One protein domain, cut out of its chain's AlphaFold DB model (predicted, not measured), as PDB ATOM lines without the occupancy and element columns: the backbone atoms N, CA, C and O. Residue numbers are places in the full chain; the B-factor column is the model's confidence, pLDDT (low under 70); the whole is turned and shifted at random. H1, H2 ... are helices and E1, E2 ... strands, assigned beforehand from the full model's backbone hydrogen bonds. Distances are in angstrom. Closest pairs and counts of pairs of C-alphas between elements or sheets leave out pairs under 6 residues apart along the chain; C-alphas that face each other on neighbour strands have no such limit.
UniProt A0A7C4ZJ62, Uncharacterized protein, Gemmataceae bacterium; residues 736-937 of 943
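AT A GLANCE: This is residues 736 to 937 of the 943 residues of an uncharacterized protein of Gemmataceae bacterium (UniProt A0A7C4ZJ62). Two strongly twisted sheets of five strands each lie face to face as a sandwich, their strands crossed at 29 degrees, with long loops at both ends of the longest axis. The short helix H1 lies at one end of the body, and the short helix H2 near the other joins E10 of one sheet to E11 of the other. The printed part has 202 residues, with two named helices and eleven named strands in the order E1 E2 E3 E4 H1 E5 E6 E7 E8 E9 E10 H2 E11; both sheets, E1 E10 E4 E8 E7 and E6 E5 E9 E2 E11, are antiparallel. The class is mostly strand, with under half of the residues in named elements. The whole is compact, with a radius of gyration of the C-alphas of 19.2 A, and elongated, spanning 60 by 36 by 27 A.

IN THESE COORDINATES: E1, residues 739 to 741, begins at C-alpha 739 (-43.992, -13.910, 38.029). E2 holds residues 769 to 775, 19.2 A long, and E3 787 to 789. E4, 797 to 807, is 33.4 A long and ends at C-alpha 807 (-46.417, -0.528, 55.950). H1 is 810 to 813. E5, 829 to 835, is 19.0 A long; E6 is 849 to 854 and E7 860 to 864. E8, 868 to 878, is 33.8 A long. E9 is 886 to 891, E10 917 to 922, H2 925 to 930, and E11 931 to 936, ending at C-alpha 936 (-35.542, -19.869, 35.790).

HOW THE PARTS SIT: In the first sheet, E1 and E7 are the edge strands. N 740 and O 918 of E1 and E10 are 2.8 A apart, within hydrogen-bond range, as are N 801 and O 919 of E10 and E4, 2.8 A, and N 802 and O 873 of E4 and E8, 2.8 A. E7 and E8 form a hairpin, with N 872 and O 860 at 2.8 A. In the second sheet, E5 and E6 form a hairpin, with N 834 and O 850 at 2.8 A; also within hydrogen-bond range are N 831 and O 889 of the neighbours E5 and E9, 2.9 A, N 771 and O 886 of E9 and E2, 2.8 A, and N 772 and O 934 of E2 and E11, 2.9 A. Across the sandwich, the closest C-alphas of E6 and E8, Arg 854 and Ala 875, are 5.6 A apart. E3 pairs with no named strand; its C-alpha 788 is 4.9 A from C-alpha 774 of E2. H2 only grazes both sheets, and H1 is not on either. In H2 every O i to N i+4 pair is within hydrogen-bond range; H1 is too short for one.

THE WHOLE: The C-alphas farthest apart, Gly 780 and Ala 904, are 64.4 A apart. The printed part has no cut. The links E1 to E2, E2 to E3, H1 to E5, E5 to E6 and E9 to E10 are long. Mean pLDDT of the printed part is 86.2; 26 residues are under 70, among them 758 to 764 and 777 to 787.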
ATOM      1  N   GLU A 736     -48.156 -19.433  34.221       61.31
ATOM      2  CA  GLU A 736     -47.711 -18.306  35.061       61.31
ATOM      3  C   GLU A 736     -46.227 -18.410  35.473       61.31
ATOM      4  O   GLU A 736     -45.876 -18.274  36.640       61.31
ATOM      5  N   ALA A 737     -45.320 -18.669  34.529       60.44
ATOM      6  CA  ALA A 737     -43.888 -18.791  34.843       60.44
ATOM      7  C   ALA A 737     -43.118 -17.449  34.800       60.44
ATOM      8  O   ALA A 737     -41.905 -17.432  34.998       60.44
ATOM      9  N   ALA A 738     -43.803 -16.330  34.552       82.50
ATOM     10  CA  ALA A 738     -43.199 -15.001  34.404       82.50
ATOM     11  C   ALA A 738     -43.263 -14.130  35.676       82.50
ATOM     12  O   ALA A 738     -42.816 -12.985  35.657       82.50
ATOM     13  N   THR A 739     -43.809 -14.655  36.777       86.44
ATOM     14  CA  THR A 739     -43.992 -13.910  38.029       86.44
ATOM     15  C   THR A 739     -43.270 -14.605  39.176       86.44
ATOM     16  O   THR A 739     -43.417 -15.809  39.372       86.44
ATOM     17  N   TRP A 740     -42.528 -13.842  39.974       89.62
ATOM     18  CA  TRP A 740     -41.972 -14.272  41.252       89.62
ATOM     19  C   TRP A 740     -42.506 -13.382  42.364       89.62
ATOM     20  O   TRP A 740     -42.641 -12.172  42.202       89.62
ATOM     21  N   HIS A 741     -42.809 -13.983  43.507       88.31
ATOM     22  CA  HIS A 741     -43.174 -13.258  44.711       88.31
ATOM     23  C   HIS A 741     -42.496 -13.909  45.910       88.31
ATOM     24  O   HIS A 741     -42.406 -15.135  46.004       88.31
ATOM     25  N   GLY A 742     -42.051 -13.098  46.857       89.38
ATOM     26  CA  GLY A 742     -41.335 -13.601  48.018       89.38
ATOM     27  C   GLY A 742     -41.185 -12.550  49.097       89.38
ATOM     28  O   GLY A 742     -41.677 -11.435  48.972       89.38
ATOM     29  N   ILE A 743     -40.522 -12.935  50.181       91.31
ATOM     30  CA  ILE A 743     -40.114 -12.011  51.237       91.31
ATOM     31  C   ILE A 743     -38.761 -11.449  50.825       91.31
ATOM     32  O   ILE A 743     -37.872 -12.230  50.488       91.31
ATOM     33  N   PHE A 744     -38.589 -10.130  50.889       93.81
ATOM     34  CA  PHE A 744     -37.276  -9.526  50.690       93.81
ATOM     35  C   PHE A 744     -36.324 -10.013  51.786       93.81
ATOM     36  O   PHE A 744     -36.594  -9.843  52.980       93.81
ATOM     37  N   ARG A 745     -35.212 -10.623  51.389       92.88
ATOM     38  CA  ARG A 745     -34.157 -11.082  52.290       92.88
ATOM     39  C   ARG A 745     -32.827 -10.663  51.705       92.88
ATOM     40  O   ARG A 745     -32.600 -10.900  50.533       92.88
ATOM     41  N   ASP A 746     -31.987 -10.081  52.537       92.25
ATOM     42  CA  ASP A 746     -30.592  -9.782  52.235       92.25
ATOM     43  C   ASP A 746     -29.791 -10.438  53.366       92.25
ATOM     44  O   ASP A 746     -29.635  -9.871  54.452       92.25
ATOM     45  N   LEU A 747     -29.483 -11.732  53.211       88.69
ATOM     46  CA  LEU A 747     -28.884 -12.525  54.290       88.69
ATOM     47  C   LEU A 747     -27.400 -12.212  54.485       88.69
ATOM     48  O   LEU A 747     -26.854 -12.513  55.549       88.69
ATOM     49  N   ASP A 748     -26.756 -11.654  53.466       84.12
ATOM     50  CA  ASP A 748     -25.328 -11.373  53.415       84.12
ATOM     51  C   ASP A 748     -25.018  -9.859  53.409       84.12
ATOM     52  O   ASP A 748     -23.851  -9.461  53.313       84.12
ATOM     53  N   ASN A 749     -26.052  -9.036  53.629       87.06
ATOM     54  CA  ASN A 749     -26.028  -7.581  53.795       87.06
ATOM     55  C   ASN A 749     -25.249  -6.879  52.675       87.06
ATOM     56  O   ASN A 749     -24.437  -5.985  52.942       87.06
ATOM     57  N   ASP A 750     -25.431  -7.340  51.437       86.19
ATOM     58  CA  ASP A 750     -24.784  -6.784  50.248       86.19
ATOM     59  C   ASP A 750     -25.679  -5.786  49.489       86.19
ATOM     60  O   ASP A 750     -25.302  -5.303  48.416       86.19
ATOM     61  N   ALA A 751     -26.822  -5.431  50.087       91.88
ATOM     62  CA  ALA A 751     -27.866  -4.599  49.508       91.88
ATOM     63  C   ALA A 751     -28.454  -5.198  48.221       91.88
ATOM     64  O   ALA A 751     -28.812  -4.465  47.291       91.88
ATOM     65  N   ALA A 752     -28.558  -6.526  48.146       93.44
ATOM     66  CA  ALA A 752     -29.372  -7.208  47.159       93.44
ATOM     67  C   ALA A 752     -30.218  -8.324  47.758       93.44
ATOM     68  O   ALA A 752     -29.948  -8.902  48.805       93.44
ATOM     69  N   MET A 753     -31.320  -8.585  47.068       94.88
ATOM     70  CA  MET A 753     -32.305  -9.551  47.501       94.88
ATOM     71  C   MET A 753     -31.916 -10.969  47.090       94.88
ATOM     72  O   MET A 753     -31.803 -11.265  45.904       94.88
ATOM     73  N   ASP A 754     -31.870 -11.873  48.060       92.06
ATOM     74  CA  ASP A 754     -31.801 -13.312  47.855       92.06
ATOM     75  C   ASP A 754     -33.144 -13.866  47.343       92.06
ATOM     76  O   ASP A 754     -34.156 -13.878  48.050       92.06
ATOM     77  N   PHE A 755     -33.150 -14.416  46.127       89.38
ATOM     78  CA  PHE A 755     -34.288 -15.156  45.566       89.38
ATOM     79  C   PHE A 755     -34.439 -16.563  46.170       89.38
ATOM     80  O   PHE A 755     -35.513 -17.163  46.072       89.38
ATOM     81  N   HIS A 756     -33.378 -17.092  46.789       81.44
ATOM     82  CA  HIS A 756     -33.268 -18.484  47.237       81.44
ATOM     83  C   HIS A 756     -33.021 -18.594  48.741       81.44
ATOM     84  O   HIS A 756     -32.394 -17.736  49.363       81.44
ATOM     85  N   SER A 757     -33.488 -19.684  49.349       71.94
ATOM     86  CA  SER A 757     -33.229 -19.933  50.765       71.94
ATOM     87  C   SER A 757     -31.820 -20.499  50.973       71.94
ATOM     88  O   SER A 757     -31.238 -21.123  50.090       71.94
ATOM     89  N   ARG A 758     -31.264 -20.362  52.184       58.75
ATOM     90  CA  ARG A 758     -29.952 -20.952  52.522       58.75
ATOM     91  C   ARG A 758     -29.924 -22.486  52.392       58.75
ATOM     92  O   ARG A 758     -28.840 -23.046  52.270       58.75
ATOM     93  N   ALA A 759     -31.088 -23.142  52.427       58.75
ATOM     94  CA  ALA A 759     -31.214 -24.589  52.262       58.75
ATOM     95  C   ALA A 759     -30.973 -25.048  50.813       58.75
ATOM     96  O   ALA A 759     -30.595 -26.198  50.602       58.75
ATOM     97  N   ASP A 760     -31.086 -24.143  49.835       63.12
ATOM     98  CA  ASP A 760     -30.798 -24.398  48.422       63.12
ATOM     99  C   ASP A 760     -29.278 -24.312  48.175       63.12
ATOM    100  O   ASP A 760     -28.778 -23.507  47.389       63.12
ATOM    101  N   ALA A 761     -28.512 -25.124  48.912       49.81
ATOM    102  CA  ALA A 761     -27.056 -25.036  49.067       49.81
ATOM    103  C   ALA A 761     -26.241 -25.200  47.763       49.81
ATOM    104  O   ALA A 761     -25.024 -25.023  47.771       49.81
ATOM    105  N   GLY A 762     -26.895 -25.538  46.648       57.34
ATOM    106  CA  GLY A 762     -26.266 -25.670  45.336       57.34
ATOM    107  C   GLY A 762     -26.111 -24.355  44.567       57.34
ATOM    108  O   GLY A 762     -25.167 -24.234  43.785       57.34
ATOM    109  N   SER A 763     -26.991 -23.363  44.778       62.81
ATOM    110  CA  SER A 763     -26.895 -22.091  44.049       62.81
ATOM    111  C   SER A 763     -25.947 -21.138  44.771       62.81
ATOM    112  O   SER A 763     -26.242 -20.640  45.858       62.81
ATOM    113  N   ARG A 764     -24.787 -20.882  44.160       69.94
ATOM    114  CA  ARG A 764     -23.818 -19.892  44.656       69.94
ATOM    115  C   ARG A 764     -24.240 -18.446  44.374       69.94
ATOM    116  O   ARG A 764     -23.683 -17.544  44.979       69.94
ATOM    117  N   GLN A 765     -25.219 -18.239  43.495       81.56
ATOM    118  CA  GLN A 765     -25.739 -16.927  43.100       81.56
ATOM    119  C   GLN A 765     -27.186 -16.823  43.569       81.56
ATOM    120  O   GLN A 765     -28.125 -17.175  42.854       81.56
ATOM    121  N   LYS A 766     -27.356 -16.469  44.841       87.00
ATOM    122  CA  LYS A 766     -28.671 -16.443  45.495       87.00
ATOM    123  C   LYS A 766     -29.444 -15.173  45.172       87.00
ATOM    124  O   LYS A 766     -30.670 -15.221  45.126       87.00
ATOM    125  N   ASP A 767     -28.716 -14.106  44.884       90.50
ATOM    126  CA  ASP A 767     -29.147 -12.750  44.566       90.50
ATOM    127  C   ASP A 767     -29.612 -12.564  43.110       90.50
ATOM    128  O   ASP A 767     -30.098 -11.496  42.732       90.50
ATOM    129  N   LEU A 768     -29.467 -13.605  42.281       92.62
ATOM    130  CA  LEU A 768     -29.866 -13.611  40.878       92.62
ATOM    131  C   LEU A 768     -31.019 -14.576  40.621       92.62
ATOM    132  O   LEU A 768     -31.039 -15.709  41.105       92.62
ATOM    133  N   THR A 769     -31.934 -14.159  39.750       92.25
ATOM    134  CA  THR A 769     -32.877 -15.060  39.084       92.25
ATOM    135  C   THR A 769     -32.691 -14.959  37.575       92.25
ATOM    136  O   THR A 769     -32.719 -13.867  37.007       92.25
ATOM    137  N   PHE A 770     -32.419 -16.083  36.914       92.75
ATOM    138  CA  PHE A 770     -32.152 -16.083  35.477       92.75
ATOM    139  C   PHE A 770     -33.446 -15.994  34.670       92.75
ATOM    140  O   PHE A 770     -34.502 -16.469  35.088       92.75
ATOM    141  N   LEU A 771     -33.347 -15.373  33.502       94.44
ATOM    142  CA  LEU A 771     -34.419 -15.270  32.527       94.44
ATOM    143  C   LEU A 771     -34.273 -16.379  31.497       94.44
ATOM    144  O   LEU A 771     -33.175 -16.644  31.018       94.44
ATOM    145  N   ALA A 772     -35.397 -16.967  31.122       92.31
ATOM    146  CA  ALA A 772     -35.474 -17.971  30.082       92.31
ATOM    147  C   ALA A 772     -36.630 -17.683  29.125       92.31
ATOM    148  O   ALA A 772     -37.576 -16.969  29.454       92.31
ATOM    149  N   TRP A 773     -36.568 -18.263  27.934       92.06
ATOM    150  CA  TRP A 773     -37.601 -18.175  26.919       92.06
ATOM    151  C   TRP A 773     -38.441 -19.451  26.880       92.06
ATOM    152  O   TRP A 773     -37.919 -20.565  26.781       92.06
ATOM    153  N   LYS A 774     -39.763 -19.298  26.933       87.88
ATOM    154  CA  LYS A 774     -40.720 -20.381  26.708       87.88
ATOM    155  C   LYS A 774     -41.479 -20.100  25.405       87.88
ATOM    156  O   LYS A 774     -42.401 -19.281  25.432       87.88
ATOM    157  N   PRO A 775     -41.131 -20.764  24.287       85.12
ATOM    158  CA  PRO A 775     -41.833 -20.564  23.027       85.12
ATOM    159  C   PRO A 775     -43.288 -21.041  23.127       85.12
ATOM    160  O   PRO A 775     -43.596 -22.039  23.791       85.12
ATOM    161  N   HIS A 776     -44.191 -20.340  22.451       78.50
ATOM    162  CA  HIS A 776     -45.522 -20.844  22.144       78.50
ATOM    163  C   HIS A 776     -45.391 -21.965  21.102       78.50
ATOM    164  O   HIS A 776     -44.467 -21.972  20.292       78.50
ATOM    165  N   ALA A 777     -46.278 -22.964  21.130       66.38
ATOM    166  CA  ALA A 777     -46.202 -24.064  20.172       66.38
ATOM    167  C   ALA A 777     -46.307 -23.546  18.725       66.38
ATOM    168  O   ALA A 777     -47.332 -22.998  18.326       66.38
ATOM    169  N   TRP A 778     -45.222 -23.694  17.961       49.50
ATOM    170  CA  TRP A 778     -45.076 -23.158  16.608       49.50
ATOM    171  C   TRP A 778     -45.928 -23.970  15.610       49.50
ATOM    172  O   TRP A 778     -45.793 -25.188  15.540       49.50
ATOM    173  N   HIS A 779     -46.808 -23.306  14.843       44.16
ATOM    174  CA  HIS A 779     -47.484 -23.786  13.615       44.16
ATOM    175  C   HIS A 779     -47.645 -25.313  13.462       44.16
ATOM    176  O   HIS A 779     -47.039 -25.936  12.594       44.16
ATOM    177  N   GLY A 780     -48.490 -25.930  14.290       50.78
ATOM    178  CA  GLY A 780     -48.876 -27.338  14.129       50.78
ATOM    179  C   GLY A 780     -47.820 -28.368  14.551       50.78
ATOM    180  O   GLY A 780     -48.164 -29.541  14.709       50.78
ATOM    181  N   ALA A 781     -46.579 -27.956  14.821       53.78
ATOM    182  CA  ALA A 781     -45.629 -28.768  15.560       53.78
ATOM    183  C   ALA A 781     -45.948 -28.632  17.053       53.78
ATOM    184  O   ALA A 781     -46.042 -27.531  17.599       53.78
ATOM    185  N   LYS A 782     -46.129 -29.762  17.740       54.41
ATOM    186  CA  LYS A 782     -46.213 -29.775  19.201       54.41
ATOM    187  C   LYS A 782     -44.845 -29.361  19.744       54.41
ATOM    188  O   LYS A 782     -44.018 -30.230  20.002       54.41
ATOM    189  N   ALA A 783     -44.588 -28.060  19.909       52.84
ATOM    190  CA  ALA A 783     -43.465 -27.647  20.740       52.84
ATOM    191  C   ALA A 783     -43.679 -28.324  22.095       52.84
ATOM    192  O   ALA A 783     -44.793 -28.242  22.635       52.84
ATOM    193  N   PRO A 784     -42.692 -29.055  22.622       59.56
ATOM    194  CA  PRO A 784     -42.934 -29.762  23.851       59.56
ATOM    195  C   PRO A 784     -43.161 -28.717  24.932       59.56
ATOM    196  O   PRO A 784     -42.284 -27.900  25.200       59.56
ATOM    197  N   GLU A 785     -44.333 -28.756  25.566       61.00
ATOM    198  CA  GLU A 785     -44.795 -27.818  26.605       61.00
ATOM    199  C   GLU A 785     -43.775 -27.618  27.752       61.00
ATOM    200  O   GLU A 785     -43.847 -26.663  28.530       61.00
ATOM    201  N   LYS A 786     -42.804 -28.535  27.823       67.50
ATOM    202  CA  LYS A 786     -41.738 -28.672  28.807       67.50
ATOM    203  C   LYS A 786     -40.405 -28.028  28.424       67.50
ATOM    204  O   LYS A 786     -39.548 -27.990  29.302       67.50
ATOM    205  N   VAL A 787     -40.202 -27.579  27.181       66.88
ATOM    206  CA  VAL A 787     -38.928 -26.985  26.744       66.88
ATOM    207  C   VAL A 787     -38.880 -25.512  27.135       66.88
ATOM    208  O   VAL A 787     -39.753 -24.724  26.781       66.88
ATOM    209  N   VAL A 788     -37.834 -25.154  27.871       75.75
ATOM    210  CA  VAL A 788     -37.508 -23.783  28.263       75.75
ATOM    211  C   VAL A 788     -36.071 -23.523  27.822       75.75
ATOM    212  O   VAL A 788     -35.180 -24.297  28.178       75.75
ATOM    213  N   TRP A 789     -35.864 -22.495  27.001       79.38
ATOM    214  CA  TRP A 789     -34.549 -22.097  26.500       79.38
ATOM    215  C   TRP A 789     -33.915 -21.109  27.473       79.38
ATOM    216  O   TRP A 789     -34.566 -20.162  27.892       79.38
ATOM    217  N   GLN A 790     -32.644 -21.302  27.815       85.81
ATOM    218  CA  GLN A 790     -31.945 -20.445  28.787       85.81
ATOM    219  C   GLN A 790     -31.566 -19.061  28.235       85.81
ATOM    220  O   GLN A 790     -31.086 -18.200  28.968       85.81
ATOM    221  N   GLU A 791     -31.728 -18.860  26.929       91.50
ATOM    222  CA  GLU A 791     -31.362 -17.632  26.234       91.50
ATOM    223  C   GLU A 791     -32.605 -16.941  25.692       91.50
ATOM    224  O   GLU A 791     -33.558 -17.591  25.252       91.50
ATOM    225  N   LEU A 792     -32.583 -15.612  25.735       94.38
ATOM    226  CA  LEU A 792     -33.648 -14.788  25.183       94.38
ATOM    227  C   LEU A 792     -33.424 -14.568  23.679       94.38
ATOM    228  O   LEU A 792     -32.273 -14.382  23.265       94.38
ATOM    229  N   PRO A 793     -34.494 -14.569  22.863       94.56
ATOM    230  CA  PRO A 793     -34.386 -14.340  21.429       94.56
ATOM    231  C   PRO A 793     -33.926 -12.910  21.131       94.56
ATOM    232  O   PRO A 793     -34.311 -11.953  21.806       94.56
ATOM    233  N   ALA A 794     -33.088 -12.781  20.107       95.06
ATOM    234  CA  ALA A 794     -32.583 -11.509  19.618       95.06
ATOM    235  C   ALA A 794     -33.716 -10.575  19.175       95.06
ATOM    236  O   ALA A 794     -34.658 -11.008  18.528       95.06
ATOM    237  N   GLY A 795     -33.606  -9.286  19.490       95.44
ATOM    238  CA  GLY A 795     -34.587  -8.269  19.112       95.44
ATOM    239  C   GLY A 795     -35.795  -8.153  20.045       95.44
ATOM    240  O   GLY A 795     -36.458  -7.113  20.004       95.44
ATOM    241  N   ALA A 796     -36.048  -9.140  20.912       95.44
ATOM    242  CA  ALA A 796     -37.149  -9.092  21.870       95.44
ATOM    243  C   ALA A 796     -37.003  -7.918  22.846       95.44
ATOM    244  O   ALA A 796     -35.911  -7.628  23.345       95.44
ATOM    245  N   VAL A 797     -38.116  -7.250  23.145       96.19
ATOM    246  CA  VAL A 797     -38.171  -6.142  24.102       96.19
ATOM    247  C   VAL A 797     -38.806  -6.642  25.387       96.19
ATOM    248  O   VAL A 797     -40.004  -6.906  25.434       96.19
ATOM    249  N   ILE A 798     -38.008  -6.747  26.446       95.44
ATOM    250  CA  ILE A 798     -38.440  -7.298  27.730       95.44
ATOM    251  C   ILE A 798     -38.663  -6.177  28.745       95.44
ATOM    252  O   ILE A 798     -37.841  -5.266  28.869       95.44
ATOM    253  N   GLN A 799     -39.763  -6.265  29.496       94.69
ATOM    254  CA  GLN A 799     -40.013  -5.466  30.695       94.69
ATOM    255  C   GLN A 799     -39.903  -6.339  31.936       94.69
ATOM    256  O   GLN A 799     -40.568  -7.369  32.024       94.69
ATOM    257  N   ALA A 800     -39.136  -5.882  32.917       95.56
ATOM    258  CA  ALA A 800     -39.245  -6.344  34.290       95.56
ATOM    259  C   ALA A 800     -39.970  -5.273  35.110       95.56
ATOM    260  O   ALA A 800     -39.533  -4.123  35.124       95.56
ATOM    261  N   THR A 801     -41.050  -5.644  35.794       94.81
ATOM    262  CA  THR A 801     -41.809  -4.767  36.697       94.81
ATOM    263  C   THR A 801     -41.695  -5.317  38.117       94.81
ATOM    264  O   THR A 801     -42.001  -6.486  38.353       94.81
ATOM    265  N   LEU A 802     -41.265  -4.493  39.070       95.56
ATOM    266  CA  LEU A 802     -41.199  -4.829  40.490       95.56
ATOM    267  C   LEU A 802     -42.222  -3.994  41.239       95.56
ATOM    268  O   LEU A 802     -42.148  -2.767  41.215       95.56
ATOM    269  N   GLN A 803     -43.125  -4.663  41.946       95.00
ATOM    270  CA  GLN A 803     -44.023  -4.025  42.897       95.00
ATOM    271  C   GLN A 803     -43.741  -4.496  44.313       95.00
ATOM    272  O   GLN A 803     -43.415  -5.658  44.534       95.00
ATOM    273  N   TRP A 804     -43.909  -3.617  45.291       95.25
ATOM    274  CA  TRP A 804     -43.877  -3.997  46.698       95.25
ATOM    275  C   TRP A 804     -44.817  -3.109  47.497       95.25
ATOM    276  O   TRP A 804     -45.132  -1.984  47.110       95.25
ATOM    277  N   GLN A 805     -45.277  -3.642  48.621       93.56
ATOM    278  CA  GLN A 805     -46.094  -2.909  49.571       93.56
ATOM    279  C   GLN A 805     -45.265  -2.610  50.816       93.56
ATOM    280  O   GLN A 805     -44.610  -3.501  51.359       93.56
ATOM    281  N   GLU A 806     -45.331  -1.371  51.283       93.81
ATOM    282  CA  GLU A 806     -44.748  -0.955  52.553       93.81
ATOM    283  C   GLU A 806     -45.842  -0.643  53.560       93.81
ATOM    284  O   GLU A 806     -46.904  -0.134  53.202       93.81
ATOM    285  N   VAL A 807     -45.569  -0.936  54.830       92.50
ATOM    286  CA  VAL A 807     -46.417  -0.528  55.950       92.50
ATOM    287  C   VAL A 807     -45.934   0.824  56.454       92.50
ATOM    288  O   VAL A 807     -44.746   1.012  56.699       92.50
ATOM    289  N   HIS A 808     -46.865   1.749  56.652       89.81
ATOM    290  CA  HIS A 808     -46.594   3.114  57.088       89.81
ATOM    291  C   HIS A 808     -47.391   3.467  58.334       89.81
ATOM    292  O   HIS A 808     -48.491   2.955  58.571       89.81
ATOM    293  N   SER A 809     -46.861   4.404  59.118       88.06
ATOM    294  CA  SER A 809     -47.609   4.963  60.241       88.06
ATOM    295  C   SER A 809     -48.733   5.887  59.742       88.06
ATOM    296  O   SER A 809     -48.452   6.862  59.037       88.06
ATOM    297  N   PRO A 810     -49.999   5.657  60.150       84.75
ATOM    298  CA  PRO A 810     -51.144   6.442  59.682       84.75
ATOM    299  C   PRO A 810     -51.124   7.903  60.157       84.75
ATOM    300  O   PRO A 810     -51.799   8.742  59.564       84.75
ATOM    301  N   HIS A 811     -50.362   8.217  61.212       82.38
ATOM    302  CA  HIS A 811     -50.290   9.561  61.798       82.38
ATOM    303  C   HIS A 811     -49.668  10.575  60.826       82.38
ATOM    304  O   HIS A 811     -50.172  11.682  60.682       82.38
ATOM    305  N   TRP A 812     -48.653  10.157  60.069       75.19
ATOM    306  CA  TRP A 812     -47.908  11.015  59.138       75.19
ATOM    307  C   TRP A 812     -48.641  11.271  57.814       75.19
ATOM    308  O   TRP A 812     -48.179  12.029  56.965       75.19
ATOM    309  N   LYS A 813     -49.814  10.655  57.617       67.94
ATOM    310  CA  LYS A 813     -50.685  10.963  56.476       67.94
ATOM    311  C   LYS A 813     -51.491  12.251  56.694       67.94
ATOM    312  O   LYS A 813     -52.068  12.760  55.739       67.94
ATOM    313  N   GLN A 814     -51.555  12.761  57.928       65.50
ATOM    314  CA  GLN A 814     -52.379  13.919  58.289       65.50
ATOM    315  C   GLN A 814     -51.673  15.267  58.106       65.50
ATOM    316  O   GLN A 814     -52.360  16.289  58.055       65.50
ATOM    317  N   ASP A 815     -50.348  15.280  57.938       74.50
ATOM    318  CA  ASP A 815     -49.608  16.514  57.678       74.50
ATOM    319  C   ASP A 815     -49.987  17.071  56.299       74.50
ATOM    320  O   ASP A 815     -49.704  16.502  55.231       74.50
ATOM    321  N   ARG A 816     -50.721  18.190  56.336       70.12
ATOM    322  CA  ARG A 816     -51.124  18.949  55.150       70.12
ATOM    323  C   ARG A 816     -49.866  19.562  54.527       70.12
ATOM    324  O   ARG A 816     -49.098  20.217  55.224       70.12
ATOM    325  N   GLY A 817     -49.649  19.321  53.235       75.12
ATOM    326  CA  GLY A 817     -48.510  19.853  52.476       75.12
ATOM    327  C   GLY A 817     -47.264  18.961  52.388       75.12
ATOM    328  O   GLY A 817     -46.407  19.222  51.548       75.12
ATOM    329  N   GLN A 818     -47.138  17.892  53.186       83.00
ATOM    330  CA  GLN A 818     -46.006  16.959  53.073       83.00
ATOM    331  C   GLN A 818     -46.471  15.518  52.918       83.00
ATOM    332  O   GLN A 818     -47.213  14.988  53.736       83.00
ATOM    333  N   ASP A 819     -46.013  14.866  51.854       87.00
ATOM    334  CA  ASP A 819     -46.290  13.463  51.573       87.00
ATOM    335  C   ASP A 819     -45.033  12.621  51.813       87.00
ATOM    336  O   ASP A 819     -44.294  12.287  50.888       87.00
ATOM    337  N   HIS A 820     -44.781  12.316  53.088       89.38
ATOM    338  CA  HIS A 820     -43.566  11.631  53.545       89.38
ATOM    339  C   HIS A 820     -43.327  10.265  52.897       89.38
ATOM    340  O   HIS A 820     -42.187   9.838  52.776       89.38
ATOM    341  N   TYR A 821     -44.397   9.600  52.464       91.69
ATOM    342  CA  TYR A 821     -44.343   8.283  51.835       91.69
ATOM    343  C   TYR A 821     -44.600   8.360  50.333       91.69
ATOM    344  O   TYR A 821     -45.086   7.410  49.714       91.69
ATOM    345  N   ARG A 822     -44.375   9.522  49.716       90.81
ATOM    346  CA  ARG A 822     -44.449   9.638  48.261       90.81
ATOM    347  C   ARG A 822     -43.375   8.796  47.589       90.81
ATOM    348  O   ARG A 822     -43.669   8.111  46.618       90.81
ATOM    349  N   GLN A 823     -42.158   8.865  48.116       91.94
ATOM    350  CA  GLN A 823     -41.107   7.909  47.804       91.94
ATOM    351  C   GLN A 823     -41.183   6.745  48.802       91.94
ATOM    352  O   GLN A 823     -41.620   6.957  49.939       91.94
ATOM    353  N   PRO A 824     -40.815   5.530  48.377       94.75
ATOM    354  CA  PRO A 824     -40.703   4.389  49.274       94.75
ATOM    355  C   PRO A 824     -39.622   4.625  50.327       94.75
ATOM    356  O   PRO A 824     -38.640   5.329  50.084       94.75
ATOM    357  N   LEU A 825     -39.792   4.005  51.492       94.81
ATOM    358  CA  LEU A 825     -38.738   3.929  52.501       94.81
ATOM    359  C   LEU A 825     -37.653   2.932  52.072       94.81
ATOM    360  O   LEU A 825     -36.485   3.114  52.408       94.81
ATOM    361  N   ALA A 826     -38.033   1.890  51.327       95.19
ATOM    362  CA  ALA A 826     -37.119   0.928  50.734       95.19
ATOM    363  C   ALA A 826     -36.569   1.464  49.398       95.19
ATOM    364  O   ALA A 826     -37.336   1.630  48.444       95.19
ATOM    365  N   PRO A 827     -35.251   1.689  49.261       94.69
ATOM    366  CA  PRO A 827     -34.652   2.173  48.021       94.69
ATOM    367  C   PRO A 827     -34.436   1.021  47.022       94.69
ATOM    368  O   PRO A 827     -33.310   0.772  46.592       94.69
ATOM    369  N   LEU A 828     -35.499   0.275  46.696       96.19
ATOM    370  CA  LEU A 828     -35.398  -0.872  45.795       96.19
ATOM    371  C   LEU A 828     -35.124  -0.428  44.353       96.19
ATOM    372  O   LEU A 828     -35.696   0.547  43.867       96.19
ATOM    373  N   ARG A 829     -34.263  -1.175  43.658       96.00
ATOM    374  CA  ARG A 829     -33.921  -0.983  42.244       96.00
ATOM    375  C   ARG A 829     -33.926  -2.321  41.514       96.00
ATOM    376  O   ARG A 829     -33.480  -3.332  42.051       96.00
ATOM    377  N   LEU A 830     -34.389  -2.322  40.268       96.19
ATOM    378  CA  LEU A 830     -34.235  -3.453  39.359       96.19
ATOM    379  C   LEU A 830     -32.974  -3.287  38.524       96.19
ATOM    380  O   LEU A 830     -32.753  -2.235  37.921       96.19
ATOM    381  N   VAL A 831     -32.187  -4.354  38.433       96.31
ATOM    382  CA  VAL A 831     -31.006  -4.421  37.576       96.31
ATOM    383  C   VAL A 831     -31.105  -5.652  36.693       96.31
ATOM    384  O   VAL A 831     -31.250  -6.774  37.176       96.31
ATOM    385  N   ILE A 832     -31.022  -5.432  35.383       96.62
ATOM    386  CA  ILE A 832     -30.955  -6.498  34.392       96.62
ATOM    387  C   ILE A 832     -29.492  -6.722  34.037       96.62
ATOM    388  O   ILE A 832     -28.782  -5.800  33.627       96.62
ATOM    389  N   LEU A 833     -29.063  -7.966  34.188       95.50
ATOM    390  CA  LEU A 833     -27.700  -8.412  33.976       95.50
ATOM    391  C   LEU A 833     -27.641  -9.338  32.764       95.50
ATOM    392  O   LEU A 833     -28.429 -10.273  32.666       95.50
ATOM    393  N   LYS A 834     -26.688  -9.114  31.862       95.12
ATOM    394  CA  LYS A 834     -26.317 -10.054  30.801       95.12
ATOM    395  C   LYS A 834     -25.059 -10.795  31.221       95.12
ATOM    396  O   LYS A 834     -24.069 -10.176  31.602       95.12
ATOM    397  N   GLN A 835     -25.081 -12.118  31.146       93.56
ATOM    398  CA  GLN A 835     -23.886 -12.924  31.368       93.56
ATOM    399  C   GLN A 835     -22.921 -12.709  30.193       93.56
ATOM    400  O   GLN A 835     -23.303 -12.934  29.043       93.56
ATOM    401  N   ARG A 836     -21.688 -12.258  30.459       91.12
ATOM    402  CA  ARG A 836     -20.716 -11.912  29.400       91.12
ATOM    403  C   ARG A 836     -20.226 -13.141  28.635       91.12
ATOM    404  O   ARG A 836     -19.966 -13.054  27.441       91.12
ATOM    405  N   ASP A 837     -20.122 -14.279  29.317       89.69
ATOM    406  CA  ASP A 837     -19.673 -15.539  28.724       89.69
ATOM    407  C   ASP A 837     -20.477 -16.738  29.252       89.69
ATOM    408  O   ASP A 837     -19.993 -17.510  30.089       89.69
ATOM    409  N   PRO A 838     -21.726 -16.918  28.785       87.81
ATOM    410  CA  PRO A 838     -22.580 -18.013  29.239       87.81
ATOM    411  C   PRO A 838     -22.038 -19.396  28.857       87.81
ATOM    412  O   PRO A 838     -22.415 -20.391  29.471       87.81
ATOM    413  N   HIS A 839     -21.142 -19.478  27.868       85.31
ATOM    414  CA  HIS A 839     -20.595 -20.737  27.359       85.31
ATOM    415  C   HIS A 839     -19.165 -21.033  27.834       85.31
ATOM    416  O   HIS A 839     -18.639 -22.097  27.506       85.31
ATOM    417  N   GLY A 840     -18.530 -20.121  28.577       86.25
ATOM    418  CA  GLY A 840     -17.145 -20.256  29.035       86.25
ATOM    419  C   GLY A 840     -16.121 -20.347  27.895       86.25
ATOM    420  O   GLY A 840     -15.135 -21.073  28.018       86.25
ATOM    421  N   LYS A 841     -16.382 -19.684  26.760       86.88
ATOM    422  CA  LYS A 841     -15.483 -19.674  25.590       86.88
ATOM    423  C   LYS A 841     -14.347 -18.662  25.728       86.88
ATOM    424  O   LYS A 841     -13.349 -18.761  25.021       86.88
ATOM    425  N   THR A 842     -14.512 -17.679  26.599       85.69
ATOM    426  CA  THR A 842     -13.561 -16.601  26.837       85.69
ATOM    427  C   THR A 842     -12.765 -16.856  28.112       85.69
ATOM    428  O   THR A 842     -13.047 -17.750  28.913       85.69
ATOM    429  N   ALA A 843     -11.751 -16.026  28.334       85.88
ATOM    430  CA  ALA A 843     -11.053 -15.984  29.603       85.88
ATOM    431  C   ALA A 843     -11.839 -15.208  30.671       85.88
ATOM    432  O   ALA A 843     -11.262 -14.924  31.711       85.88
ATOM    433  N   LEU A 844     -13.112 -14.839  30.491       89.94
ATOM    434  CA  LEU A 844     -13.910 -14.232  31.560       89.94
ATOM    435  C   LEU A 844     -14.497 -15.308  32.493       89.94
ATOM    436  O   LEU A 844     -14.743 -16.439  32.080       89.94
ATOM    437  N   PRO A 845     -14.696 -15.002  33.783       89.62
ATOM    438  CA  PRO A 845     -15.450 -15.870  34.673       89.62
ATOM    439  C   PRO A 845     -16.896 -16.022  34.185       89.62
ATOM    440  O   PRO A 845     -17.503 -15.046  33.753       89.62
ATOM    441  N   GLY A 846     -17.480 -17.218  34.313       87.88
ATOM    442  CA  GLY A 846     -18.892 -17.430  33.974       87.88
ATOM    443  C   GLY A 846     -19.849 -16.573  34.814       87.88
ATOM    444  O   GLY A 846     -20.961 -16.309  34.389       87.88
ATOM    445  N   ASP A 847     -19.421 -16.092  35.978       90.12
ATOM    446  CA  ASP A 847     -20.162 -15.166  36.836       90.12
ATOM    447  C   ASP A 847     -19.821 -13.686  36.576       90.12
ATOM    448  O   ASP A 847     -20.064 -12.831  37.427       90.12
ATOM    449  N   ALA A 848     -19.222 -13.368  35.425       91.44
ATOM    450  CA  ALA A 848     -19.038 -11.994  34.978       91.44
ATOM    451  C   ALA A 848     -20.297 -11.506  34.252       91.44
ATOM    452  O   ALA A 848     -20.696 -12.057  33.220       91.44
ATOM    453  N   TYR A 849     -20.885 -10.434  34.778       93.12
ATOM    454  CA  TYR A 849     -22.095  -9.832  34.237       93.12
ATOM    455  C   TYR A 849     -21.858  -8.401  33.787       93.12
ATOM    456  O   TYR A 849     -21.039  -7.670  34.341       93.12
ATOM    457  N   GLU A 850     -22.637  -8.008  32.795       92.12
ATOM    458  CA  GLU A 850     -22.779  -6.640  32.332       92.12
ATOM    459  C   GLU A 850     -24.179  -6.141  32.686       92.12
ATOM    460  O   GLU A 850     -25.163  -6.863  32.523       92.12
ATOM    461  N   VAL A 851     -24.283  -4.906  33.174       93.12
ATOM    462  CA  VAL A 851     -25.581  -4.277  33.429       93.12
ATOM    463  C   VAL A 851     -26.138  -3.756  32.108       93.12
ATOM    464  O   VAL A 851     -25.604  -2.800  31.561       93.12
ATOM    465  N   VAL A 852     -27.224  -4.357  31.617       93.94
ATOM    466  CA  VAL A 852     -27.861  -3.948  30.348       93.94
ATOM    467  C   VAL A 852     -29.019  -2.978  30.544       93.94
ATOM    468  O   VAL A 852     -29.353  -2.224  29.636       93.94
ATOM    469  N   ALA A 853     -29.640  -2.988  31.724       94.19
ATOM    470  CA  ALA A 853     -30.650  -2.011  32.100       94.19
ATOM    471  C   ALA A 853     -30.739  -1.872  33.619       94.19
ATOM    472  O   ALA A 853     -30.508  -2.823  34.370       94.19
ATOM    473  N   ARG A 854     -31.125  -0.677  34.062       94.38
ATOM    474  CA  ARG A 854     -31.517  -0.382  35.439       94.38
ATOM    475  C   ARG A 854     -32.881   0.289  35.422       94.38
ATOM    476  O   ARG A 854     -33.171   1.053  34.501       94.38
ATOM    477  N   SER A 855     -33.703   0.023  36.430       93.12
ATOM    478  CA  SER A 855     -34.870   0.867  36.676       93.12
ATOM    479  C   SER A 855     -34.419   2.288  37.024       93.12
ATOM    480  O   SER A 855     -33.349   2.454  37.616       93.12
ATOM    481  N   PRO A 856     -35.230   3.311  36.724       88.44
ATOM    482  CA  PRO A 856     -34.958   4.665  37.192       88.44
ATOM    483  C   PRO A 856     -34.938   4.721  38.728       88.44
ATOM    484  O   PRO A 856     -35.628   3.946  39.390       88.44
ATOM    485  N   ALA A 857     -34.208   5.683  39.302       83.06
ATOM    486  CA  ALA A 857     -34.278   5.979  40.740       83.06
ATOM    487  C   ALA A 857     -35.676   6.398  41.219       83.06
ATOM    488  O   ALA A 857     -35.993   6.252  42.397       83.06
ATOM    489  N   TRP A 858     -36.487   6.968  40.327       83.88
ATOM    490  CA  TRP A 858     -37.822   7.447  40.659       83.88
ATOM    491  C   TRP A 858     -38.817   6.297  40.668       83.88
ATOM    492  O   TRP A 858     -39.030   5.648  39.645       83.88
ATOM    493  N   VAL A 859     -39.441   6.102  41.824       90.31
ATOM    494  CA  VAL A 859     -40.433   5.057  42.051       90.31
ATOM    495  C   VAL A 859     -41.838   5.620  41.895       90.31
ATOM    496  O   VAL A 859     -42.161   6.673  42.459       90.31
ATOM    497  N   ASP A 860     -42.685   4.901  41.163       89.81
ATOM    498  CA  ASP A 860     -44.089   5.247  41.015       89.81
ATOM    499  C   ASP A 860     -44.885   4.648  42.174       89.81
ATOM    500  O   ASP A 860     -44.982   3.434  42.348       89.81
ATOM    501  N   ARG A 861     -45.505   5.503  42.987       91.25
ATOM    502  CA  ARG A 861     -46.493   5.042  43.964       91.25
ATOM    503  C   ARG A 861     -47.806   4.780  43.239       91.25
ATOM    504  O   ARG A 861     -48.475   5.724  42.827       91.25
ATOM    505  N   VAL A 862     -48.173   3.511  43.093       89.25
ATOM    506  CA  VAL A 862     -49.390   3.088  42.379       89.25
ATOM    507  C   VAL A 862     -50.627   3.101  43.274       89.25
ATOM    508  O   VAL A 862     -51.756   3.132  42.787       89.25
ATOM    509  N   GLU A 863     -50.435   3.108  44.593       86.31
ATOM    510  CA  GLU A 863     -51.529   3.172  45.558       86.31
ATOM    511  C   GLU A 863     -51.063   3.669  46.924       86.31
ATOM    512  O   GLU A 863     -49.943   3.388  47.353       86.31
ATOM    513  N   ASN A 864     -51.950   4.360  47.639       86.06
ATOM    514  CA  ASN A 864     -51.701   4.826  48.996       86.06
ATOM    515  C   ASN A 864     -52.948   4.671  49.884       86.06
ATOM    516  O   ASN A 864     -53.864   5.501  49.869       86.06
ATOM    517  N   ASP A 865     -52.956   3.632  50.712       83.75
ATOM    518  CA  ASP A 865     -53.941   3.405  51.769       83.75
ATOM    519  C   ASP A 865     -53.513   4.106  53.080       83.75
ATOM    520  O   ASP A 865     -52.459   4.724  53.182       83.75
ATOM    521  N   ARG A 866     -54.351   4.107  54.117       82.56
ATOM    522  CA  ARG A 866     -54.068   4.736  55.416       82.56
ATOM    523  C   ARG A 866     -52.850   4.145  56.121       82.56
ATOM    524  O   ARG A 866     -52.241   4.843  56.920       82.56
ATOM    525  N   ARG A 867     -52.549   2.867  55.890       88.19
ATOM    526  CA  ARG A 867     -51.483   2.126  56.588       88.19
ATOM    527  C   ARG A 867     -50.453   1.512  55.657       88.19
ATOM    528  O   ARG A 867     -49.503   0.916  56.145       88.19
ATOM    529  N   THR A 868     -50.668   1.579  54.350       90.56
ATOM    530  CA  THR A 868     -49.747   0.983  53.388       90.56
ATOM    531  C   THR A 868     -49.678   1.817  52.129       90.56
ATOM    532  O   THR A 868     -50.674   2.436  51.755       90.56
ATOM    533  N   ALA A 869     -48.546   1.771  51.442       91.50
ATOM    534  CA  ALA A 869     -48.471   2.189  50.054       91.50
ATOM    535  C   ALA A 869     -47.900   1.065  49.202       91.50
ATOM    536  O   ALA A 869     -47.056   0.294  49.661       91.50
ATOM    537  N   THR A 870     -48.376   0.991  47.965       92.56
ATOM    538  CA  THR A 870     -47.838   0.091  46.952       92.56
ATOM    539  C   THR A 870     -47.003   0.918  45.987       92.56
ATOM    540  O   THR A 870     -47.463   1.941  45.468       92.56
ATOM    541  N   TYR A 871     -45.787   0.458  45.742       94.88
ATOM    542  CA  TYR A 871     -44.815   1.084  44.863       94.88
ATOM    543  C   TYR A 871     -44.520   0.187  43.672       94.88
ATOM    544  O   TYR A 871     -44.652  -1.032  43.768       94.88
ATOM    545  N   GLU A 872     -44.120   0.803  42.568       94.44
ATOM    546  CA  GLU A 872     -43.739   0.142  41.334       94.44
ATOM    547  C   GLU A 872     -42.498   0.796  40.725       94.44
ATOM    548  O   GLU A 872     -42.369   2.021  40.685       94.44
ATOM    549  N   ILE A 873     -41.607  -0.042  40.203       94.81
ATOM    550  CA  ILE A 873     -40.548   0.347  39.274       94.81
ATOM    551  C   ILE A 873     -40.508  -0.630  38.111       94.81
ATOM    552  O   ILE A 873     -40.837  -1.809  38.263       94.81
ATOM    553  N   SER A 874     -40.044  -0.164  36.957       93.94
ATOM    554  CA  SER A 874     -39.829  -1.018  35.797       93.94
ATOM    555  C   SER A 874     -38.459  -0.783  35.167       93.94
ATOM    556  O   SER A 874     -37.890   0.305  35.235       93.94
ATOM    557  N   ALA A 875     -37.910  -1.838  34.573       94.50
ATOM    558  CA  ALA A 875     -36.714  -1.799  33.746       94.50
ATOM    559  C   ALA A 875     -37.045  -2.443  32.397       94.50
ATOM    560  O   ALA A 875     -37.588  -3.549  32.346       94.50
ATOM    561  N   ARG A 876     -36.725  -1.749  31.303       94.69
ATOM    562  CA  ARG A 876     -36.954  -2.225  29.935       94.69
ATOM    563  C   ARG A 876     -35.622  -2.355  29.215       94.69
ATOM    564  O   ARG A 876     -34.790  -1.458  29.310       94.69
ATOM    565  N   PHE A 877     -35.439  -3.443  28.478       95.62
ATOM    566  CA  PHE A 877     -34.268  -3.633  27.629       95.62
ATOM    567  C   PHE A 877     -34.642  -4.365  26.344       95.62
ATOM    568  O   PHE A 877     -35.592  -5.148  26.313       95.62
ATOM    569  N   GLN A 878     -33.888  -4.095  25.283       96.88
ATOM    570  CA  GLN A 878     -33.959  -4.854  24.043       96.88
ATOM    571  C   GLN A 878     -32.819  -5.871  24.025       96.88
ATOM    572  O   GLN A 878     -31.673  -5.535  24.330       96.88
ATOM    573  N   VAL A 879     -33.130  -7.115  23.680       96.19
ATOM    574  CA  VAL A 879     -32.130  -8.168  23.518       96.19
ATOM    575  C   VAL A 879     -31.324  -7.880  22.237       96.19
ATOM    576  O   VAL A 879     -31.928  -7.759  21.171       96.19
ATOM    577  N   PRO A 880     -29.984  -7.759  22.289       94.50
ATOM    578  CA  PRO A 880     -29.150  -7.537  21.105       94.50
ATOM    579  C   PRO A 880     -29.233  -8.688  20.089       94.50
ATOM    580  O   PRO A 880     -29.662  -9.790  20.427       94.50
ATOM    581  N   GLU A 881     -28.745  -8.461  18.864       89.25
ATOM    582  CA  GLU A 881     -28.826  -9.411  17.733       89.25
ATOM    583  C   GLU A 881     -28.262 -10.817  18.020       89.25
ATOM    584  O   GLU A 881     -28.692 -11.794  17.414       89.25
ATOM    585  N   GLY A 882     -27.323 -10.946  18.961       86.75
ATOM    586  CA  GLY A 882     -26.742 -12.233  19.359       86.75
ATOM    587  C   GLY A 882     -27.532 -13.011  20.417       86.75
ATOM    588  O   GLY A 882     -27.063 -14.060  20.849       86.75
ATOM    589  N   GLY A 883     -28.672 -12.497  20.890       92.25
ATOM    590  CA  GLY A 883     -29.364 -13.068  22.042       92.25
ATOM    591  C   GLY A 883     -28.518 -12.998  23.319       92.25
ATOM    592  O   GLY A 883     -27.630 -12.147  23.483       92.25
ATOM    593  N   GLY A 884     -28.790 -13.917  24.242       92.38
ATOM    594  CA  GLY A 884     -27.916 -14.178  25.380       92.38
ATOM    595  C   GLY A 884     -28.651 -14.644  26.626       92.38
ATOM    596  O   GLY A 884     -29.880 -14.732  26.661       92.38
ATOM    597  N   ARG A 885     -27.866 -14.923  27.669       94.12
ATOM    598  CA  ARG A 885     -28.368 -15.311  28.986       94.12
ATOM    599  C   ARG A 885     -28.455 -14.098  29.899       94.12
ATOM    600  O   ARG A 885     -27.471 -13.378  30.083       94.12
ATOM    601  N   TYR A 886     -29.634 -13.898  30.471       96.12
ATOM    602  CA  TYR A 886     -29.949 -12.734  31.289       96.12
ATOM    603  C   TYR A 886     -30.356 -13.150  32.694       96.12
ATOM    604  O   TYR A 886     -30.858 -14.252  32.904       96.12
ATOM    605  N   ALA A 887     -30.159 -12.257  33.650       95.75
ATOM    606  CA  ALA A 887     -30.640 -12.397  35.010       95.75
ATOM    607  C   ALA A 887     -31.215 -11.073  35.512       95.75
ATOM    608  O   ALA A 887     -30.851  -9.994  35.042       95.75
ATOM    609  N   VAL A 888     -32.111 -11.171  36.485       95.94
ATOM    610  CA  VAL A 888     -32.636 -10.041  37.243       95.94
ATOM    611  C   VAL A 888     -32.017 -10.076  38.632       95.94
ATOM    612  O   VAL A 888     -31.982 -11.126  39.275       95.94
ATOM    613  N   ARG A 889     -31.559  -8.912  39.088       95.81
ATOM    614  CA  ARG A 889     -31.143  -8.633  40.463       95.81
ATOM    615  C   ARG A 889     -32.035  -7.521  41.013       95.81
ATOM    616  O   ARG A 889     -32.335  -6.559  40.301       95.81
ATOM    617  N   ILE A 890     -32.464  -7.656  42.264       96.81
ATOM    618  CA  ILE A 890     -33.164  -6.591  42.994       96.81
ATOM    619  C   ILE A 890     -32.175  -6.031  44.010       96.81
ATOM    620  O   ILE A 890     -31.772  -6.738  44.927       96.81
ATOM    621  N   GLU A 891     -31.759  -4.784  43.817       96.00
ATOM    622  CA  GLU A 891     -30.861  -4.061  44.723       96.00
ATOM    623  C   GLU A 891     -31.673  -3.207  45.702       96.00
ATOM    624  O   GLU A 891     -32.800  -2.819  45.401       96.00
ATOM    625  N   GLY A 892     -31.105  -2.898  46.863       94.88
ATOM    626  CA  GLY A 892     -31.720  -2.088  47.912       94.88
ATOM    627  C   GLY A 892     -31.704  -2.787  49.267       94.88
ATOM    628  O   GLY A 892     -31.059  -3.814  49.450       94.88
ATOM    629  N   ALA A 893     -32.423  -2.221  50.231       94.06
ATOM    630  CA  ALA A 893     -32.552  -2.781  51.570       94.06
ATOM    631  C   ALA A 893     -33.993  -2.643  52.068       94.06
ATOM    632  O   ALA A 893     -34.723  -1.734  51.662       94.06
ATOM    633  N   ALA A 894     -34.394  -3.535  52.975       92.44
ATOM    634  CA  ALA A 894     -35.632  -3.356  53.720       92.44
ATOM    635  C   ALA A 894     -35.540  -2.092  54.595       92.44
ATOM    636  O   ALA A 894     -34.467  -1.807  55.132       92.44
ATOM    637  N   PRO A 895     -36.637  -1.336  54.767       92.25
ATOM    638  CA  PRO A 895     -36.596  -0.109  55.536       92.25
ATOM    639  C   PRO A 895     -36.345  -0.427  57.011       92.25
ATOM    640  O   PRO A 895     -36.909  -1.371  57.573       92.25
ATOM    641  N   GLU A 896     -35.512   0.385  57.658       89.50
ATOM    642  CA  GLU A 896     -35.197   0.225  59.082       89.50
ATOM    643  C   GLU A 896     -36.413   0.491  59.983       89.50
ATOM    644  O   GLU A 896     -36.479  -0.006  61.106       89.50
ATOM    645  N   SER A 897     -37.386   1.262  59.488       90.69
ATOM    646  CA  SER A 897     -38.575   1.702  60.215       90.69
ATOM    647  C   SER A 897     -39.771   1.879  59.274       90.69
ATOM    648  O   SER A 897     -39.617   1.989  58.064       90.69
ATOM    649  N   THR A 898     -40.975   1.945  59.846       91.88
ATOM    650  CA  THR A 898     -42.216   2.352  59.151       91.88
ATOM    651  C   THR A 898     -42.475   3.863  59.227       91.88
ATOM    652  O   THR A 898     -43.524   4.338  58.784       91.88
ATOM    653  N   LEU A 899     -41.553   4.612  59.844       92.25
ATOM    654  CA  LEU A 899     -41.596   6.064  60.008       92.25
ATOM    655  C   LEU A 899     -40.749   6.764  58.932       92.25
ATOM    656  O   LEU A 899     -39.812   6.155  58.413       92.25
ATOM    657  N   PRO A 900     -41.029   8.044  58.622       91.44
ATOM    658  CA  PRO A 900     -40.234   8.804  57.666       91.44
ATOM    659  C   PRO A 900     -38.756   8.916  58.083       91.44
ATOM    660  O   PRO A 900     -38.468   8.971  59.288       91.44
ATOM    661  N   PRO A 901     -37.817   9.021  57.123       88.19
ATOM    662  CA  PRO A 901     -36.402   9.225  57.423       88.19
ATOM    663  C   PRO A 901     -36.181  10.424  58.358       88.19
ATOM    664  O   PRO A 901     -36.826  11.461  58.210       88.19
ATOM    665  N   GLY A 902     -35.287  10.278  59.338       88.69
ATOM    666  CA  GLY A 902     -35.007  11.307  60.351       88.69
ATOM    667  C   GLY A 902     -35.960  11.315  61.551       88.69
ATOM    668  O   GLY A 902     -35.695  12.001  62.535       88.69
ATOM    669  N   THR A 903     -37.039  10.528  61.523       90.19
ATOM    670  CA  THR A 903     -37.905  10.352  62.696       90.19
ATOM    671  C   THR A 903     -37.267   9.384  63.682       90.19
ATOM    672  O   THR A 903     -36.876   8.279  63.305       90.19
ATOM    673  N   ALA A 904     -37.214   9.757  64.963       86.88
ATOM    674  CA  ALA A 904     -36.756   8.853  66.010       86.88
ATOM    675  C   ALA A 904     -37.659   7.606  66.076       86.88
ATOM    676  O   ALA A 904     -38.851   7.695  66.379       86.88
ATOM    677  N   ALA A 905     -37.083   6.441  65.790       84.31
ATOM    678  CA  ALA A 905     -37.730   5.147  65.944       84.31
ATOM    679  C   ALA A 905     -37.224   4.464  67.220       84.31
ATOM    680  O   ALA A 905     -36.072   4.635  67.619       84.31
ATOM    681  N   LEU A 906     -38.074   3.667  67.869       83.62
ATOM    682  CA  LEU A 906     -37.605   2.785  68.938       83.62
ATOM    683  C   LEU A 906     -36.604   1.775  68.343       83.62
ATOM    684  O   LEU A 906     -36.857   1.290  67.242       83.62
ATOM    685  N   PRO A 907     -35.534   1.377  69.057       76.19
ATOM    686  CA  PRO A 907     -34.544   0.412  68.552       76.19
ATOM    687  C   PRO A 907     -35.136  -0.933  68.089       76.19
ATOM    688  O   PRO A 907     -34.536  -1.630  67.280       76.19
ATOM    689  N   ASN A 908     -36.336  -1.274  68.578       69.56
ATOM    690  CA  ASN A 908     -37.099  -2.471  68.215       69.56
ATOM    691  C   ASN A 908     -38.382  -2.149  67.430       69.56
ATOM    692  O   ASN A 908     -39.308  -2.965  67.408       69.56
ATOM    693  N   ALA A 909     -38.495  -0.951  66.843       69.44
ATOM    694  CA  ALA A 909     -39.585  -0.650  65.926       69.44
ATOM    695  C   ALA A 909     -39.602  -1.734  64.840       69.44
ATOM    696  O   ALA A 909     -38.562  -2.100  64.295       69.44
ATOM    697  N   GLN A 910     -40.775  -2.325  64.613       67.00
ATOM    698  CA  GLN A 910     -40.911  -3.495  63.751       67.00
ATOM    699  C   GLN A 910     -40.339  -3.189  62.365       67.00
ATOM    700  O   GLN A 910     -40.870  -2.329  61.658       67.00
ATOM    701  N   ARG A 911     -39.283  -3.915  61.973       77.44
ATOM    702  CA  ARG A 911     -38.842  -3.973  60.577       77.44
ATOM    703  C   ARG A 911     -40.025  -4.456  59.752       77.44
ATOM    704  O   ARG A 911     -40.552  -5.542  60.006       77.44
ATOM    705  N   ALA A 912     -40.471  -3.631  58.813       82.44
ATOM    706  CA  ALA A 912     -41.563  -4.011  57.938       82.44
ATOM    707  C   ALA A 912     -41.100  -5.150  57.027       82.44
ATOM    708  O   ALA A 912     -40.072  -5.054  56.359       82.44
ATOM    709  N   GLU A 913     -41.866  -6.235  57.007       89.12
ATOM    710  CA  GLU A 913     -41.659  -7.314  56.050       89.12
ATOM    711  C   GLU A 913     -42.032  -6.803  54.651       89.12
ATOM    712  O   GLU A 913     -43.200  -6.522  54.383       89.12
ATOM    713  N   LEU A 914     -41.049  -6.686  53.755       92.75
ATOM    714  CA  LEU A 914     -41.308  -6.356  52.355       92.75
ATOM    715  C   LEU A 914     -41.648  -7.619  51.569       92.75
ATOM    716  O   LEU A 914     -40.956  -8.635  51.674       92.75
ATOM    717  N   LYS A 915     -42.686  -7.527  50.735       92.50
ATOM    718  CA  LYS A 915     -43.134  -8.612  49.853       92.50
ATOM    719  C   LYS A 915     -43.057  -8.188  48.388       92.50
ATOM    720  O   LYS A 915     -44.087  -7.807  47.825       92.50
ATOM    721  N   PRO A 916     -41.853  -8.179  47.791       94.06
ATOM    722  CA  PRO A 916     -41.689  -7.875  46.381       94.06
ATOM    723  C   PRO A 916     -42.404  -8.891  45.481       94.06
ATOM    724  O   PRO A 916     -42.414 -10.097  45.736       94.06
ATOM    725  N   LEU A 917     -42.972  -8.367  44.401       92.69
ATOM    726  CA  LEU A 917     -43.596  -9.063  43.291       92.69
ATOM    727  C   LEU A 917     -42.867  -8.641  42.013       92.69
ATOM    728  O   LEU A 917     -43.045  -7.522  41.535       92.69
ATOM    729  N   LEU A 918     -42.045  -9.535  41.476       93.44
ATOM    730  CA  LEU A 918     -41.354  -9.366  40.205       93.44
ATOM    731  C   LEU A 918     -42.195  -9.987  39.091       93.44
ATOM    732  O   LEU A 918     -42.578 -11.151  39.181       93.44
ATOM    733  N   LYS A 919     -42.439  -9.236  38.024       91.75
ATOM    734  CA  LYS A 919     -43.102  -9.708  36.808       91.75
ATOM    735  C   LYS A 919     -42.216  -9.462  35.609       91.75
ATOM    736  O   LYS A 919     -41.549  -8.432  35.536       91.75
ATOM    737  N   LEU A 920     -42.274 -10.374  34.655       92.94
ATOM    738  CA  LEU A 920     -41.606 -10.251  33.374       92.94
ATOM    739  C   LEU A 920     -42.624 -10.286  32.247       92.94
ATOM    740  O   LEU A 920     -43.601 -11.029  32.312       92.94
ATOM    741  N   ASP A 921     -42.376  -9.509  31.203       90.56
ATOM    742  CA  ASP A 921     -43.176  -9.560  29.987       90.56
ATOM    743  C   ASP A 921     -42.357  -9.204  28.748       90.56
ATOM    744  O   ASP A 921     -41.340  -8.515  28.829       90.56
ATOM    745  N   VAL A 922     -42.834  -9.665  27.599       91.62
ATOM    746  CA  VAL A 922     -42.340  -9.311  26.270       91.62
ATOM    747  C   VAL A 922     -43.252  -8.217  25.741       91.62
ATOM    748  O   VAL A 922     -44.424  -8.478  25.534       91.62
ATOM    749  N   ILE A 923     -42.781  -6.987  25.558       89.19
ATOM    750  CA  ILE A 923     -43.659  -5.868  25.176       89.19
ATOM    751  C   ILE A 923     -43.954  -5.869  23.680       89.19
ATOM    752  O   ILE A 923     -45.050  -5.480  23.261       89.19
ATOM    753  N   ASP A 924     -42.978  -6.270  22.869       88.88
ATOM    754  CA  ASP A 924     -43.123  -6.210  21.427       88.88
ATOM    755  C   ASP A 924     -44.101  -7.300  20.931       88.88
ATOM    756  O   ASP A 924     -43.994  -8.466  21.320       88.88
ATOM    757  N   PRO A 925     -45.091  -6.950  20.088       84.00
ATOM    758  CA  PRO A 925     -46.116  -7.904  19.668       84.00
ATOM    759  C   PRO A 925     -45.587  -9.111  18.885       84.00
ATOM    760  O   PRO A 925     -46.227 -10.159  18.915       84.00
ATOM    761  N   ALA A 926     -44.460  -8.963  18.178       88.00
ATOM    762  CA  ALA A 926     -43.898 -10.008  17.330       88.00
ATOM    763  C   ALA A 926     -43.360 -11.169  18.176       88.00
ATOM    764  O   ALA A 926     -43.888 -12.276  18.092       88.00
ATOM    765  N   HIS A 927     -42.410 -10.908  19.078       90.31
ATOM    766  CA  HIS A 927     -41.847 -11.952  19.935       90.31
ATOM    767  C   HIS A 927     -42.857 -12.440  20.973       90.31
ATOM    768  O   HIS A 927     -42.863 -13.623  21.306       90.31
ATOM    769  N   ARG A 928     -43.773 -11.578  21.440       86.06
ATOM    770  CA  ARG A 928     -44.860 -12.012  22.334       86.06
ATOM    771  C   ARG A 928     -45.773 -13.057  21.671       86.06
ATOM    772  O   ARG A 928     -46.335 -13.899  22.359       86.06
ATOM    773  N   ALA A 929     -45.934 -13.031  20.346       82.00
ATOM    774  CA  ALA A 929     -46.675 -14.070  19.624       82.00
ATOM    775  C   ALA A 929     -45.877 -15.382  19.477       82.00
ATOM    776  O   ALA A 929     -46.474 -16.450  19.325       82.00
ATOM    777  N   GLU A 930     -44.546 -15.317  19.545       85.88
ATOM    778  CA  GLU A 930     -43.636 -16.465  19.431       85.88
ATOM    779  C   GLU A 930     -43.399 -17.175  20.764       85.88
ATOM    780  O   GLU A 930     -43.118 -18.374  20.791       85.88
ATOM    781  N   GLY A 931     -43.511 -16.465  21.884       86.81
ATOM    782  CA  GLY A 931     -43.278 -17.013  23.210       86.81
ATOM    783  C   GLY A 931     -43.360 -15.969  24.310       86.81
ATOM    784  O   GLY A 931     -43.754 -14.824  24.111       86.81
ATOM    785  N   GLN A 932     -42.963 -16.390  25.503       88.75
ATOM    786  CA  GLN A 932     -42.910 -15.532  26.676       88.75
ATOM    787  C   GLN A 932     -41.588 -15.719  27.413       88.75
ATOM    788  O   GLN A 932     -40.994 -16.802  27.418       88.75
ATOM    789  N   VAL A 933     -41.173 -14.671  28.111       92.44
ATOM    790  CA  VAL A 933     -40.093 -14.750  29.086       92.44
ATOM    791  C   VAL A 933     -40.602 -15.398  30.377       92.44
ATOM    792  O   VAL A 933     -41.721 -15.154  30.822       92.44
ATOM    793  N   VAL A 934     -39.786 -16.255  30.977       91.25
ATOM    794  CA  VAL A 934     -40.064 -16.939  32.239       91.25
ATOM    795  C   VAL A 934     -38.868 -16.811  33.170       91.25
ATOM    796  O   VAL A 934     -37.734 -16.650  32.723       91.25
ATOM    797  N   LEU A 935     -39.113 -16.910  34.471       89.62
ATOM    798  CA  LEU A 935     -38.047 -17.009  35.458       89.62
ATOM    799  C   LEU A 935     -37.546 -18.454  35.512       89.62
ATOM    800  O   LEU A 935     -38.330 -19.395  35.689       89.62
ATOM    801  N   GLU A 936     -36.232 -18.640  35.401       85.38
ATOM    802  CA  GLU A 936     -35.542 -19.869  35.790       85.38
ATOM    803  C   GLU A 936     -35.602 -19.984  37.316       85.38
ATOM    804  O   GLU A 936     -34.619 -19.805  38.029       85.38
ATOM    805  N   THR A 937     -36.789 -20.247  37.852       66.69
ATOM    806  CA  THR A 937     -36.899 -20.683  39.237       66.69
ATOM    807  C   THR A 937     -36.280 -22.079  39.317       66.69
ATOM    808  O   THR A 937     -36.749 -22.984  38.608       66.69
TER     809      THR A 937